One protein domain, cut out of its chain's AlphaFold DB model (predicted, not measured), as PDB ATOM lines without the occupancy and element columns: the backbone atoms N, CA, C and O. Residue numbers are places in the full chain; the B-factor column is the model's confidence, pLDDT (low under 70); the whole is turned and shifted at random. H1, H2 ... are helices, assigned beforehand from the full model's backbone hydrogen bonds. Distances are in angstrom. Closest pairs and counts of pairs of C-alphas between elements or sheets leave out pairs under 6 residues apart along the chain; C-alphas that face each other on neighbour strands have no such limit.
ATOM      1  N   PHE A   4     -23.542  27.051  46.626       95.75
ATOM      2  CA  PHE A   4     -23.694  26.742  48.052       95.75
ATOM      3  C   PHE A   4     -23.887  27.996  48.913       95.75
ATOM      4  O   PHE A   4     -24.735  27.998  49.800       95.75
ATOM      5  N   GLN A   5     -23.148  29.070  48.609       94.69
ATOM      6  CA  GLN A   5     -23.290  30.350  49.303       94.69
ATOM      7  C   GLN A   5     -24.688  30.933  49.082       94.69
ATOM      8  O   GLN A   5     -25.322  31.355  50.036       94.69
ATOM      9  N   PHE A   6     -25.207  30.863  47.852       96.31
ATOM     10  CA  PHE A   6     -26.567  31.315  47.551       96.31
ATOM     11  C   PHE A   6     -27.621  30.614  48.421       96.31
ATOM     12  O   PHE A   6     -28.514  31.278  48.940       96.31
ATOM     13  N   VAL A   7     -27.511  29.291  48.604       96.81
ATOM     14  CA  VAL A   7     -28.426  28.545  49.485       96.81
ATOM     15  C   VAL A   7     -28.269  28.992  50.939       96.81
ATOM     16  O   VAL A   7     -29.276  29.224  51.599       96.81
ATOM     17  N   ALA A   8     -27.035  29.159  51.422       95.19
ATOM     18  CA  ALA A   8     -26.768  29.606  52.790       95.19
ATOM     19  C   ALA A   8     -27.340  31.001  53.079       95.19
ATOM     20  O   ALA A   8     -27.934  31.202  54.131       95.19
ATOM     21  N   ASP A   9     -27.223  31.931  52.131       96.19
ATOM     22  CA  ASP A   9     -27.692  33.312  52.289       96.19
ATOM     23  C   ASP A   9     -29.229  33.426  52.344       96.19
ATOM     24  O   ASP A   9     -29.757  34.428  52.816       96.19
ATOM     25  N   HIS A  10     -29.960  32.416  51.854       96.12
ATOM     26  CA  HIS A  10     -31.423  32.452  51.710       96.12
ATOM     27  C   HIS A  10     -32.160  31.378  52.531       96.12
ATOM     28  O   HIS A  10     -33.394  31.337  52.505       96.12
ATOM     29  N   GLN A  11     -31.439  30.517  53.261       95.12
ATOM     30  CA  GLN A  11     -32.018  29.390  54.012       95.12
ATOM     31  C   GLN A  11     -32.964  29.820  55.146       95.12
ATOM     32  O   GLN A  11     -33.835  29.047  55.532       95.12
ATOM     33  N   ASP A  12     -32.822  31.051  55.650       94.94
ATOM     34  CA  ASP A  12     -33.683  31.596  56.710       94.94
ATOM     35  C   ASP A  12     -35.045  32.068  56.175       94.94
ATOM     36  O   ASP A  12     -35.991  32.255  56.935       94.94
ATOM     37  N   THR A  13     -35.155  32.268  54.855       96.75
ATOM     38  CA  THR A  13     -36.382  32.733  54.186       96.75
ATOM     39  C   THR A  13     -37.073  31.621  53.395       96.75
ATOM     40  O   THR A  13     -38.300  31.589  53.321       96.75
ATOM     41  N   PHE A  14     -36.308  30.704  52.796       95.88
ATOM     42  CA  PHE A  14     -36.830  29.644  51.931       95.88
ATOM     43  C   PHE A  14     -36.305  28.266  52.331       95.88
ATOM     44  O   PHE A  14     -35.178  28.118  52.796       95.88
ATOM     45  N   GLU A  15     -37.099  27.223  52.072       96.50
ATOM     46  CA  GLU A  15     -36.698  25.849  52.379       96.50
ATOM     47  C   GLU A  15     -35.431  25.445  51.600       96.50
ATOM     48  O   GLU A  15     -35.388  25.500  50.367       96.50
ATOM     49  N   VAL A  16     -34.420  24.944  52.320       96.31
ATOM     50  CA  VAL A  16     -33.135  24.485  51.758       96.31
ATOM     51  C   VAL A  16     -33.329  23.486  50.619       96.31
ATOM     52  O   VAL A  16     -32.601  23.536  49.630       96.31
ATOM     53  N   LYS A  17     -34.322  22.591  50.716       96.62
ATOM     54  CA  LYS A  17     -34.637  21.629  49.650       96.62
ATOM     55  C   LYS A  17     -34.997  22.349  48.348       96.62
ATOM     56  O   LYS A  17     -34.429  22.033  47.307       96.62
ATOM     57  N   ARG A  18     -35.881  23.347  48.426       96.88
ATOM     58  CA  ARG A  18     -36.326  24.131  47.273       96.88
ATOM     59  C   ARG A  18     -35.180  24.935  46.668       96.88
ATOM     60  O   ARG A  18     -35.028  24.950  45.452       96.88
ATOM     61  N   LEU A  19     -34.358  25.565  47.505       97.19
ATOM     62  CA  LEU A  19     -33.177  26.303  47.055       97.19
ATOM     63  C   LEU A  19     -32.178  25.381  46.340       97.19
ATOM     64  O   LEU A  19     -31.722  25.716  45.249       97.19
ATOM     65  N   CYS A  20     -31.890  24.205  46.910       97.12
ATOM     66  CA  CYS A  20     -31.016  23.197  46.306       97.12
ATOM     67  C   CYS A  20     -31.530  22.710  44.941       97.12
ATOM     68  O   CYS A  20     -30.733  22.557  44.018       97.12
ATOM     69  N   GLU A  21     -32.843  22.497  44.798       96.56
ATOM     70  CA  GLU A  21     -33.473  22.141  43.518       96.56
ATOM     71  C   GLU A  21     -33.308  23.254  42.474       96.56
ATOM     72  O   GLU A  21     -32.939  22.973  41.338       96.56
ATOM     73  N   VAL A  22     -33.528  24.516  42.863       96.38
ATOM     74  CA  VAL A  22     -33.422  25.680  41.963       96.38
ATOM     75  C   VAL A  22     -31.998  25.886  41.443       96.38
ATOM     76  O   VAL A  22     -31.823  26.235  40.279       96.38
ATOM     77  N   VAL A  23     -30.979  25.677  42.283       96.06
ATOM     78  CA  VAL A  23     -29.567  25.841  41.883       96.06
ATOM     79  C   VAL A  23     -28.883  24.533  41.475       96.06
ATOM     80  O   VAL A  23     -27.666  24.515  41.273       96.06
ATOM     81  N   GLU A  24     -29.657  23.455  41.338       96.88
ATOM     82  CA  GLU A  24     -29.214  22.140  40.866       96.88
ATOM     83  C   GLU A  24     -28.035  21.564  41.677       96.88
ATOM     84  O   GLU A  24     -26.991  21.198  41.126       96.88
ATOM     85  N   ILE A  25     -28.171  21.504  43.004       96.75
ATOM     86  CA  ILE A  25     -27.197  20.851  43.897       96.75
ATOM     87  C   ILE A  25     -27.882  19.838  44.815       96.75
ATOM     88  O   ILE A  25     -29.064  19.951  45.132       96.75
ATOM     89  N   ASN A  26     -27.132  18.843  45.290       97.06
ATOM     90  CA  ASN A  26     -27.656  17.905  46.279       97.06
ATOM     91  C   ASN A  26     -27.670  18.545  47.677       97.06
ATOM     92  O   ASN A  26     -26.684  19.148  48.107       97.06
ATOM     93  N   ARG A  27     -28.761  18.336  48.421       96.44
ATOM     94  CA  ARG A  27     -28.906  18.774  49.813       96.44
ATOM     95  C   ARG A  27     -27.792  18.240  50.721       96.44
ATOM     96  O   ARG A  27     -27.316  18.969  51.585       96.44
ATOM     97  N   SER A  28     -27.338  17.000  50.519       96.50
ATOM     98  CA  SER A  28     -26.219  16.439  51.292       96.50
ATOM     99  C   SER A  28     -24.905  17.173  51.021       96.50
ATOM    100  O   SER A  28     -24.131  17.402  51.944       96.50
ATOM    101  N   SER A  29     -24.670  17.607  49.778       96.19
ATOM    102  CA  SER A  29     -23.502  18.417  49.421       96.19
ATOM    103  C   SER A  29     -23.553  19.807  50.049       96.19
ATOM    104  O   SER A  29     -22.508  20.327  50.422       96.19
ATOM    105  N   PHE A  30     -24.745  20.399  50.188       96.44
ATOM    106  CA  PHE A  30     -24.914  21.676  50.880       96.44
ATOM    107  C   PHE A  30     -24.537  21.580  52.360       96.44
ATOM    108  O   PHE A  30     -23.705  22.361  52.811       96.44
ATOM    109  N   TYR A  31     -25.066  20.596  53.093       96.19
ATOM    110  CA  TYR A  31     -24.708  20.425  54.504       96.19
ATOM    111  C   TYR A  31     -23.240  20.031  54.683       96.19
ATOM    112  O   TYR A  31     -22.557  20.631  55.498       96.19
ATOM    113  N   ALA A  32     -22.694  19.146  53.841       95.88
ATOM    114  CA  ALA A  32     -21.260  18.843  53.867       95.88
ATOM    115  C   ALA A  32     -20.393  20.086  53.588       95.88
ATOM    116  O   ALA A  32     -19.319  20.255  54.167       95.88
ATOM    117  N   TRP A  33     -20.850  20.979  52.703       95.75
ATOM    118  CA  TRP A  33     -20.218  22.277  52.519       95.75
ATOM    119  C   TRP A  33     -20.375  23.131  53.782       95.75
ATOM    120  O   TRP A  33     -19.378  23.665  54.249       95.75
ATOM    121  N   GLN A  34     -21.550  23.236  54.391       94.44
ATOM    122  CA  GLN A  34     -21.753  24.019  55.614       94.44
ATOM    123  C   GLN A  34     -20.864  23.526  56.771       94.44
ATOM    124  O   GLN A  34     -20.112  24.318  57.333       94.44
ATOM    125  N   ASP A  35     -20.830  22.219  57.023       95.69
ATOM    126  CA  ASP A  35     -20.023  21.583  58.072       95.69
ATOM    127  C   ASP A  35     -18.516  21.772  57.855       95.69
ATOM    128  O   ASP A  35     -17.734  21.857  58.800       95.69
ATOM    129  N   ALA A  36     -18.080  21.882  56.598       94.19
ATOM    130  CA  ALA A  36     -16.688  22.148  56.255       94.19
ATOM    131  C   ALA A  36     -16.293  23.639  56.364       94.19
ATOM    132  O   ALA A  36     -15.171  23.982  55.977       94.19
ATOM    133  N   ALA A  37     -17.171  24.531  56.843       91.62
ATOM    134  CA  ALA A  37     -16.868  25.957  57.009       91.62
ATOM    135  C   ALA A  37     -15.637  26.223  57.899       91.62
ATOM    136  O   ALA A  37     -14.728  26.897  57.404       91.62
ATOM    137  N   PRO A  38     -15.492  25.617  59.097       94.31
ATOM    138  CA  PRO A  38     -14.320  25.849  59.946       94.31
ATOM    139  C   PRO A  38     -13.011  25.450  59.251       94.31
ATOM    140  O   PRO A  38     -12.021  26.177  59.272       94.31
ATOM    141  N   THR A  39     -13.012  24.319  58.539       94.25
ATOM    142  CA  THR A  39     -11.849  23.852  57.770       94.25
ATOM    143  C   THR A  39     -11.508  24.793  56.612       94.25
ATOM    144  O   THR A  39     -10.334  24.975  56.282       94.25
ATOM    145  N   ARG A  40     -12.510  25.393  55.952       92.06
ATOM    146  CA  ARG A  40     -12.271  26.392  54.896       92.06
ATOM    147  C   ARG A  40     -11.685  27.679  55.459       92.06
ATOM    148  O   ARG A  40     -10.765  28.212  54.847       92.06
ATOM    149  N   GLU A  41     -12.182  28.141  56.599       92.69
ATOM    150  CA  GLU A  41     -11.661  29.325  57.289       92.69
ATOM    151  C   GLU A  41     -10.207  29.122  57.719       92.69
ATOM    152  O   GLU A  41      -9.359  29.955  57.411       92.69
ATOM    153  N   GLN A  42      -9.876  27.966  58.304       93.62
ATOM    154  CA  GLN A  42      -8.493  27.613  58.648       93.62
ATOM    155  C   GLN A  42      -7.571  27.604  57.423       93.62
ATOM    156  O   GLN A  42      -6.457  28.123  57.471       93.62
ATOM    157  N   ARG A  43      -8.032  27.049  56.294       92.75
ATOM    158  CA  ARG A  43      -7.267  27.078  55.036       92.75
ATOM    159  C   ARG A  43      -7.071  28.499  54.518       92.75
ATOM    160  O   ARG A  43      -5.987  28.803  54.034       92.75
ATOM    161  N   ALA A  44      -8.092  29.349  54.618       92.44
ATOM    162  CA  ALA A  44      -8.003  30.747  54.211       92.44
ATOM    163  C   ALA A  44      -7.012  31.529  55.087       92.44
ATOM    164  O   ALA A  44      -6.207  32.283  54.548       92.44
ATOM    165  N   ALA A  45      -7.014  31.295  56.404       94.88
ATOM    166  CA  ALA A  45      -6.042  31.876  57.329       94.88
ATOM    167  C   ALA A  45      -4.610  31.414  57.011       94.88
ATOM    168  O   ALA A  45      -3.718  32.240  56.844       94.88
ATOM    169  N   ALA A  46      -4.403  30.110  56.811       94.50
ATOM    170  CA  ALA A  46      -3.093  29.568  56.447       94.50
ATOM    171  C   ALA A  46      -2.607  30.051  55.067       94.50
ATOM    172  O   ALA A  46      -1.405  30.092  54.807       94.50
ATOM    173  N   ASP A  47      -3.517  30.349  54.137       96.00
ATOM    174  CA  ASP A  47      -3.167  30.939  52.843       96.00
ATOM    175  C   ASP A  47      -2.854  32.439  52.954       96.00
ATOM    176  O   ASP A  47      -2.021  32.918  52.188       96.00
ATOM    177  N   ALA A  48      -3.466  33.162  53.898       95.88
ATOM    178  CA  ALA A  48      -3.111  34.547  54.209       95.88
ATOM    179  C   ALA A  48      -1.715  34.642  54.848       95.88
ATOM    180  O   ALA A  48      -0.897  35.440  54.408       95.88
ATOM    181  N   GLU A  49      -1.387  33.751  55.786       95.94
ATOM    182  CA  GLU A  49      -0.028  33.650  56.343       95.94
ATOM    183  C   GLU A  49       1.004  33.306  55.251       95.94
ATOM    184  O   GLU A  49       2.090  33.883  55.171       95.94
ATOM    185  N   LEU A  50       0.656  32.378  54.350       96.62
ATOM    186  CA  LEU A  50       1.519  32.051  53.218       96.62
ATOM    187  C   LEU A  50       1.692  33.248  52.270       96.62
ATOM    188  O   LEU A  50       2.776  33.426  51.719       96.62
ATOM    189  N   GLU A  51       0.652  34.053  52.061       97.06
ATOM    190  CA  GLU A  51       0.737  35.277  51.264       97.06
ATOM    191  C   GLU A  51       1.748  36.265  51.850       97.06
ATOM    192  O   GLU A  51       2.562  36.786  51.092       97.06
ATOM    193  N   GLU A  52       1.746  36.490  53.165       96.44
ATOM    194  CA  GLU A  52       2.710  37.384  53.823       96.44
ATOM    195  C   GLU A  52       4.152  36.931  53.577       96.44
ATOM    196  O   GLU A  52       4.998  37.719  53.152       96.44
ATOM    197  N   ARG A  53       4.417  35.629  53.729       95.62
ATOM    198  CA  ARG A  53       5.731  35.041  53.432       95.62
ATOM    199  C   ARG A  53       6.108  35.166  51.954       95.62
ATOM    200  O   ARG A  53       7.260  35.439  51.634       95.62
ATOM    201  N   ILE A  54       5.150  34.963  51.045       95.81
ATOM    202  CA  ILE A  54       5.358  35.147  49.601       95.81
ATOM    203  C   ILE A  54       5.714  36.606  49.296       95.81
ATOM    204  O   ILE A  54       6.616  36.835  48.494       95.81
ATOM    205  N   ARG A  55       5.018  37.573  49.907       95.38
ATOM    206  CA  ARG A  55       5.268  39.006  49.705       95.38
ATOM    207  C   ARG A  55       6.644  39.410  50.199       95.38
ATOM    208  O   ARG A  55       7.346  40.054  49.442       95.38
ATOM    209  N   ALA A  56       7.067  38.940  51.372       92.56
ATOM    210  CA  ALA A  56       8.413  39.213  51.876       92.56
ATOM    211  C   ALA A  56       9.503  38.822  50.858       92.56
ATOM    212  O   ALA A  56      10.366  39.627  50.537       92.56
ATOM    213  N   VAL A  57       9.409  37.623  50.270       90.12
ATOM    214  CA  VAL A  57      10.354  37.171  49.229       90.12
ATOM    215  C   VAL A  57      10.195  37.958  47.919       90.12
ATOM    216  O   VAL A  57      11.168  38.209  47.211       90.12
ATOM    217  N   HIS A  58       8.962  38.300  47.540       90.75
ATOM    218  CA  HIS A  58       8.669  38.979  46.272       90.75
ATOM    219  C   HIS A  58       9.018  40.471  46.292       90.75
ATOM    220  O   HIS A  58       9.387  41.006  45.252       90.75
ATOM    221  N   ASP A  59       8.934  41.131  47.443       88.50
ATOM    222  CA  ASP A  59       9.289  42.542  47.596       88.50
ATOM    223  C   ASP A  59      10.809  42.751  47.469       88.50
ATOM    224  O   ASP A  59      11.236  43.754  46.893       88.50
ATOM    225  N   ASP A  60      11.614  41.770  47.898       84.25
ATOM    226  CA  ASP A  60      13.070  41.757  47.701       84.25
ATOM    227  C   ASP A  60      13.459  41.583  46.219       84.25
ATOM    228  O   ASP A  60      14.350  42.267  45.711       84.25
ATOM    229  N   ASP A  61      12.776  40.686  45.495       81.06
ATOM    230  CA  ASP A  61      12.962  40.488  44.054       81.06
ATOM    231  C   ASP A  61      11.629  40.227  43.344       81.06
ATOM    232  O   ASP A  61      11.166  39.089  43.171       81.06
ATOM    233  N   ASN A  62      11.049  41.310  42.825       83.38
ATOM    234  CA  ASN A  62       9.758  41.258  42.149       83.38
ATOM    235  C   ASN A  62       9.775  40.464  40.835       83.38
ATOM    236  O   ASN A  62       8.710  40.226  40.256       83.38
ATOM    237  N   THR A  63      10.943  40.023  40.353       83.06
ATOM    238  CA  THR A  63      11.061  39.172  39.164       83.06
ATOM    239  C   THR A  63      10.748  37.703  39.451       83.06
ATOM    240  O   THR A  63      10.468  36.927  38.526       83.06
ATOM    241  N   CYS A  64      10.712  37.320  40.728       85.50
ATOM    242  CA  CYS A  64      10.503  35.950  41.158       85.50
ATOM    243  C   CYS A  64       9.075  35.453  40.890       85.50
ATOM    244  O   CYS A  64       8.077  36.001  41.352       85.50
ATOM    245  N   GLY A  65       8.971  34.346  40.151       89.44
ATOM    246  CA  GLY A  65       7.729  33.588  39.997       89.44
ATOM    247  C   GLY A  65       7.611  32.446  41.010       89.44
ATOM    248  O   GLY A  65       8.559  32.125  41.726       89.44
ATOM    249  N   ALA A  66       6.472  31.745  40.987       93.69
ATOM    250  CA  ALA A  66       6.175  30.640  41.905       93.69
ATOM    251  C   ALA A  66       7.301  29.597  42.083       93.69
ATOM    252  O   ALA A  66       7.498  29.171  43.218       93.69
ATOM    253  N   PRO A  67       8.057  29.165  41.045       92.31
ATOM    254  CA  PRO A  67       9.150  28.213  41.242       92.31
ATOM    255  C   PRO A  67      10.255  28.735  42.164       92.31
ATOM    256  O   PRO A  67      10.666  28.001  43.056       92.31
ATOM    257  N   ARG A  68      10.701  29.983  41.966       90.44
ATOM    258  CA  ARG A  68      11.783  30.576  42.760       90.44
ATOM    259  C   ARG A  68      11.305  30.910  44.164       90.44
ATOM    260  O   ARG A  68      11.921  30.450  45.109       90.44
ATOM    261  N   ILE A  69      10.136  31.538  44.294       93.19
ATOM    262  CA  ILE A  69       9.526  31.801  45.606       93.19
ATOM    263  C   ILE A  69       9.360  30.503  46.410       93.19
ATOM    264  O   ILE A  69       9.646  30.473  47.596       93.19
ATOM    265  N   THR A  70       8.956  29.396  45.776       96.12
ATOM    266  CA  THR A  70       8.861  28.103  46.481       96.12
ATOM    267  C   THR A  70      10.222  27.586  46.951       96.12
ATOM    268  O   THR A  70      10.282  26.923  47.979       96.12
ATOM    269  N   ALA A  71      11.292  27.820  46.186       92.31
ATOM    270  CA  ALA A  71      12.637  27.421  46.586       92.31
ATOM    271  C   ALA A  71      13.105  28.239  47.796       92.31
ATOM    272  O   ALA A  71      13.479  27.631  48.789       92.31
ATOM    273  N   GLU A  72      12.963  29.567  47.747       92.62
ATOM    274  CA  GLU A  72      13.311  30.474  48.855       92.62
ATOM    275  C   GLU A  72      12.507  30.140  50.126       92.62
ATOM    276  O   GLU A  72      13.065  29.984  51.204       92.62
ATOM    277  N   LEU A  73      11.190  29.917  50.006       94.31
ATOM    278  CA  LEU A  73      10.333  29.559  51.148       94.31
ATOM    279  C   LEU A  73      10.680  28.217  51.802       94.31
ATOM    280  O   LEU A  73      10.250  27.976  52.930       94.31
ATOM    281  N   ASN A  74      11.362  27.333  51.075       95.62
ATOM    282  CA  ASN A  74      11.740  26.000  51.534       95.62
ATOM    283  C   ASN A  74      13.238  25.893  51.849       95.62
ATOM    284  O   ASN A  74      13.688  24.806  52.227       95.62
ATOM    285  N   ASP A  75      14.004  26.970  51.668       91.94
ATOM    286  CA  ASP A  75      15.426  26.970  51.978       91.94
ATOM    287  C   ASP A  75      15.630  26.870  53.493       91.94
ATOM    288  O   ASP A  75      14.952  27.531  54.276       91.94
ATOM    289  N   GLY A  76      16.490  25.946  53.922       88.12
ATOM    290  CA  GLY A  76      16.666  25.618  55.343       88.12
ATOM    291  C   GLY A  76      15.461  24.957  56.043       88.12
ATOM    292  O   GLY A  76      15.548  24.681  57.237       88.12
ATOM    293  N   VAL A  77      14.362  24.659  55.335       91.81
ATOM    294  CA  VAL A  77      13.138  24.073  55.918       91.81
ATOM    295  C   VAL A  77      13.133  22.538  55.811       91.81
ATOM    296  O   VAL A  77      13.389  21.964  54.740       91.81
ATOM    297  N   GLY A  78      12.801  21.878  56.930       91.94
ATOM    298  CA  GLY A  78      12.613  20.424  57.041       91.94
ATOM    299  C   GLY A  78      11.533  19.899  56.092       91.94
ATOM    300  O   GLY A  78      10.630  20.631  55.697       91.94
ATOM    301  N   ALA A  79      11.635  18.639  55.659       89.31
ATOM    302  CA  ALA A  79      10.809  18.108  54.569       89.31
ATOM    303  C   ALA A  79       9.298  18.160  54.867       89.31
ATOM    304  O   ALA A  79       8.506  18.408  53.955       89.31
ATOM    305  N   GLU A  80       8.926  17.954  56.126       90.50
ATOM    306  CA  GLU A  80       7.567  18.014  56.666       90.50
ATOM    307  C   GLU A  80       6.925  19.407  56.591       90.50
ATOM    308  O   GLU A  80       5.719  19.505  56.367       90.50
ATOM    309  N   ASP A  81       7.725  20.471  56.676       90.69
ATOM    310  CA  ASP A  81       7.248  21.859  56.738       90.69
ATOM    311  C   ASP A  81       7.315  22.577  55.381       90.69
ATOM    312  O   ASP A  81       6.972  23.758  55.249       90.69
ATOM    313  N   ARG A  82       7.744  21.867  54.328       93.75
ATOM    314  CA  ARG A  82       7.885  22.443  52.988       93.75
ATOM    315  C   ARG A  82       6.543  22.786  52.364       93.75
ATOM    316  O   ARG A  82       5.609  21.985  52.286       93.75
ATOM    317  N   VAL A  83       6.488  23.965  51.758       95.44
ATOM    318  CA  VAL A  83       5.322  24.422  51.011       95.44
ATOM    319  C   VAL A  83       5.354  23.860  49.590       95.44
ATOM    320  O   VAL A  83       6.337  23.963  48.853       95.44
ATOM    321  N   ASN A  84       4.228  23.286  49.164       96.25
ATOM    322  CA  ASN A  84       4.071  22.772  47.808       96.25
ATOM    323  C   ASN A  84       3.990  23.910  46.773       96.25
ATOM    324  O   ASN A  84       3.140  24.798  46.877       96.25
ATOM    325  N   ARG A  85       4.766  23.809  45.687       96.38
ATOM    326  CA  ARG A  85       4.769  24.776  44.572       96.38
ATOM    327  C   ARG A  85       3.381  25.078  43.997       96.38
ATOM    328  O   ARG A  85       3.109  26.212  43.613       96.38
ATOM    329  N   LYS A  86       2.487  24.085  43.908       97.12
ATOM    330  CA  LYS A  86       1.113  24.283  43.408       97.12
ATOM    331  C   LYS A  86       0.296  25.171  44.345       97.12
ATOM    332  O   LYS A  86      -0.520  25.953  43.862       97.12
ATOM    333  N   ARG A  87       0.523  25.065  45.661       97.19
ATOM    334  CA  ARG A  87      -0.113  25.925  46.665       97.19
ATOM    335  C   ARG A  87       0.391  27.358  46.529       97.19
ATOM    336  O   ARG A  87      -0.436  28.248  46.380       97.19
ATOM    337  N   VAL A  88       1.711  27.553  46.451       97.31
ATOM    338  CA  VAL A  88       2.330  28.871  46.203       97.31
ATOM    339  C   VAL A  88       1.767  29.506  44.932       97.31
ATOM    340  O   VAL A  88       1.248  30.615  44.969       97.31
ATOM    341  N   ALA A  89       1.772  28.776  43.812       96.88
ATOM    342  CA  ALA A  89       1.260  29.279  42.538       96.88
ATOM    343  C   ALA A  89      -0.233  29.649  42.587       96.88
ATOM    344  O   ALA A  89      -0.650  30.611  41.940       96.88
ATOM    345  N   ARG A  90      -1.049  28.891  43.333       97.25
ATOM    346  CA  ARG A  90      -2.471  29.199  43.532       97.25
ATOM    347  C   ARG A  90      -2.646  30.494  44.323       97.25
ATOM    348  O   ARG A  90      -3.361  31.365  43.838       97.25
ATOM    349  N   VAL A  91      -1.981  30.623  45.473       97.19
ATOM    350  CA  VAL A  91      -2.073  31.819  46.328       97.19
ATOM    351  C   VAL A  91      -1.577  33.055  45.578       97.19
ATOM    352  O   VAL A  91      -2.296  34.045  45.508       97.19
ATOM    353  N   MET A  92      -0.427  32.974  44.897       96.19
ATOM    354  CA  MET A  92       0.071  34.065  44.048       96.19
ATOM    355  C   MET A  92      -0.977  34.528  43.027       96.19
ATOM    356  O   MET A  92      -1.246  35.721  42.911       96.19
ATOM    357  N   ARG A  93      -1.619  33.588  42.318       95.94
ATOM    358  CA  ARG A  93      -2.651  33.904  41.321       95.94
ATOM    359  C   ARG A  93      -3.889  34.546  41.948       95.94
ATOM    360  O   ARG A  93      -4.403  35.509  41.392       95.94
ATOM    361  N   GLU A  94      -4.375  34.015  43.067       95.56
ATOM    362  CA  GLU A  94      -5.556  34.536  43.776       95.56
ATOM    363  C   GLU A  94      -5.328  35.950  44.334       95.56
ATOM    364  O   GLU A  94      -6.281  36.713  44.470       95.56
ATOM    365  N   ARG A  95      -4.070  36.315  44.608       95.19
ATOM    366  CA  ARG A  95      -3.672  37.611  45.178       95.19
ATOM    367  C   ARG A  95      -3.051  38.583  44.174       95.19
ATOM    368  O   ARG A  95      -2.638  39.673  44.557       95.19
ATOM    369  N   GLY A  96      -2.981  38.204  42.898       93.56
ATOM    370  CA  GLY A  96      -2.415  39.042  41.837       93.56
ATOM    371  C   GLY A  96      -0.896  39.243  41.922       93.56
ATOM    372  O   GLY A  96      -0.377  40.179  41.320       93.56
TER     373      GLY A  96
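AT A GLANCE: This is residues 4 to 96 of the 215 residues of the protein "Putative transposase" of Microlunatus phosphovorus (strain ATCC 700054 / DSM 10555 / JCM 9379 / NBRC 101784 / NCIMB 13414 / VKM Ac-1990 / NM-1) (UniProt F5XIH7). Two small groups of helices sit at the ends of an elongated dumbbell, joined by the long helix H4. H1, H2 and H3 make one head; at the other, H5 and H6 pack on the far part of H4, and residues 75 to 81 stick out as a loop. The 93 printed residues hold six named helices, H1 to H6 in chain order, and no named strand: all helix. The whole is only just extended, close to loose, with a radius of gyration of the C-alphas of 18.8 A and spans of 52 by 27 by 19 A.

HOW THE PARTS SIT: H1, residues 4 to 10, touches H2, residues 16 to 22, at a steep tilt of 63 degrees, opposite ways; their closest C-alphas, of Val 7 and Leu 19, are 5.8 A apart. H3, residues 27 to 35, touches H2, closest at the C-alphas of Cys 20 and Arg 27, 6.0 A. H1 and H3 only just touch, with 3 pairs of C-alphas within 8 A. H3 and H4, residues 37 to 60, meet only through their link. With residues 53 to 58 alone H4 touches H5, residues 66 to 73, about perpendicular at 88 degrees; the closest C-alphas are those of Val 57 and Ile 69, 6.5 A. With residues 47 to 54 alone H4 touches H6, residues 85 to 94, at 89 degrees, closest at the C-alphas of Glu 51 and Val 91, 6.6 A. H5 and H6 touch, closest at the C-alphas of Ala 66 and Ala 89, 5.1 A. H1 and H2 are apart from H4, H5 and H6. Every O i to N i+4 pair is within hydrogen-bond range in H1, H2, H3, H5 and H6, and 19 of 20 in H4.

IN THESE COORDINATES: H1 begins at C-alpha 4 (-23.694, 26.742, 48.052). H4 runs 35.1 A to C-alpha 60 (13.070, 41.757, 47.701). H6 ends at C-alpha 94 (-5.556, 34.536, 43.776).

THE WHOLE: The C-alphas farthest apart, of Phe 14 and Gly 76, are 53.8 A apart. The printed part has no cut; the link H5 to H6 is long. No printed residue is under 70 in pLDDT.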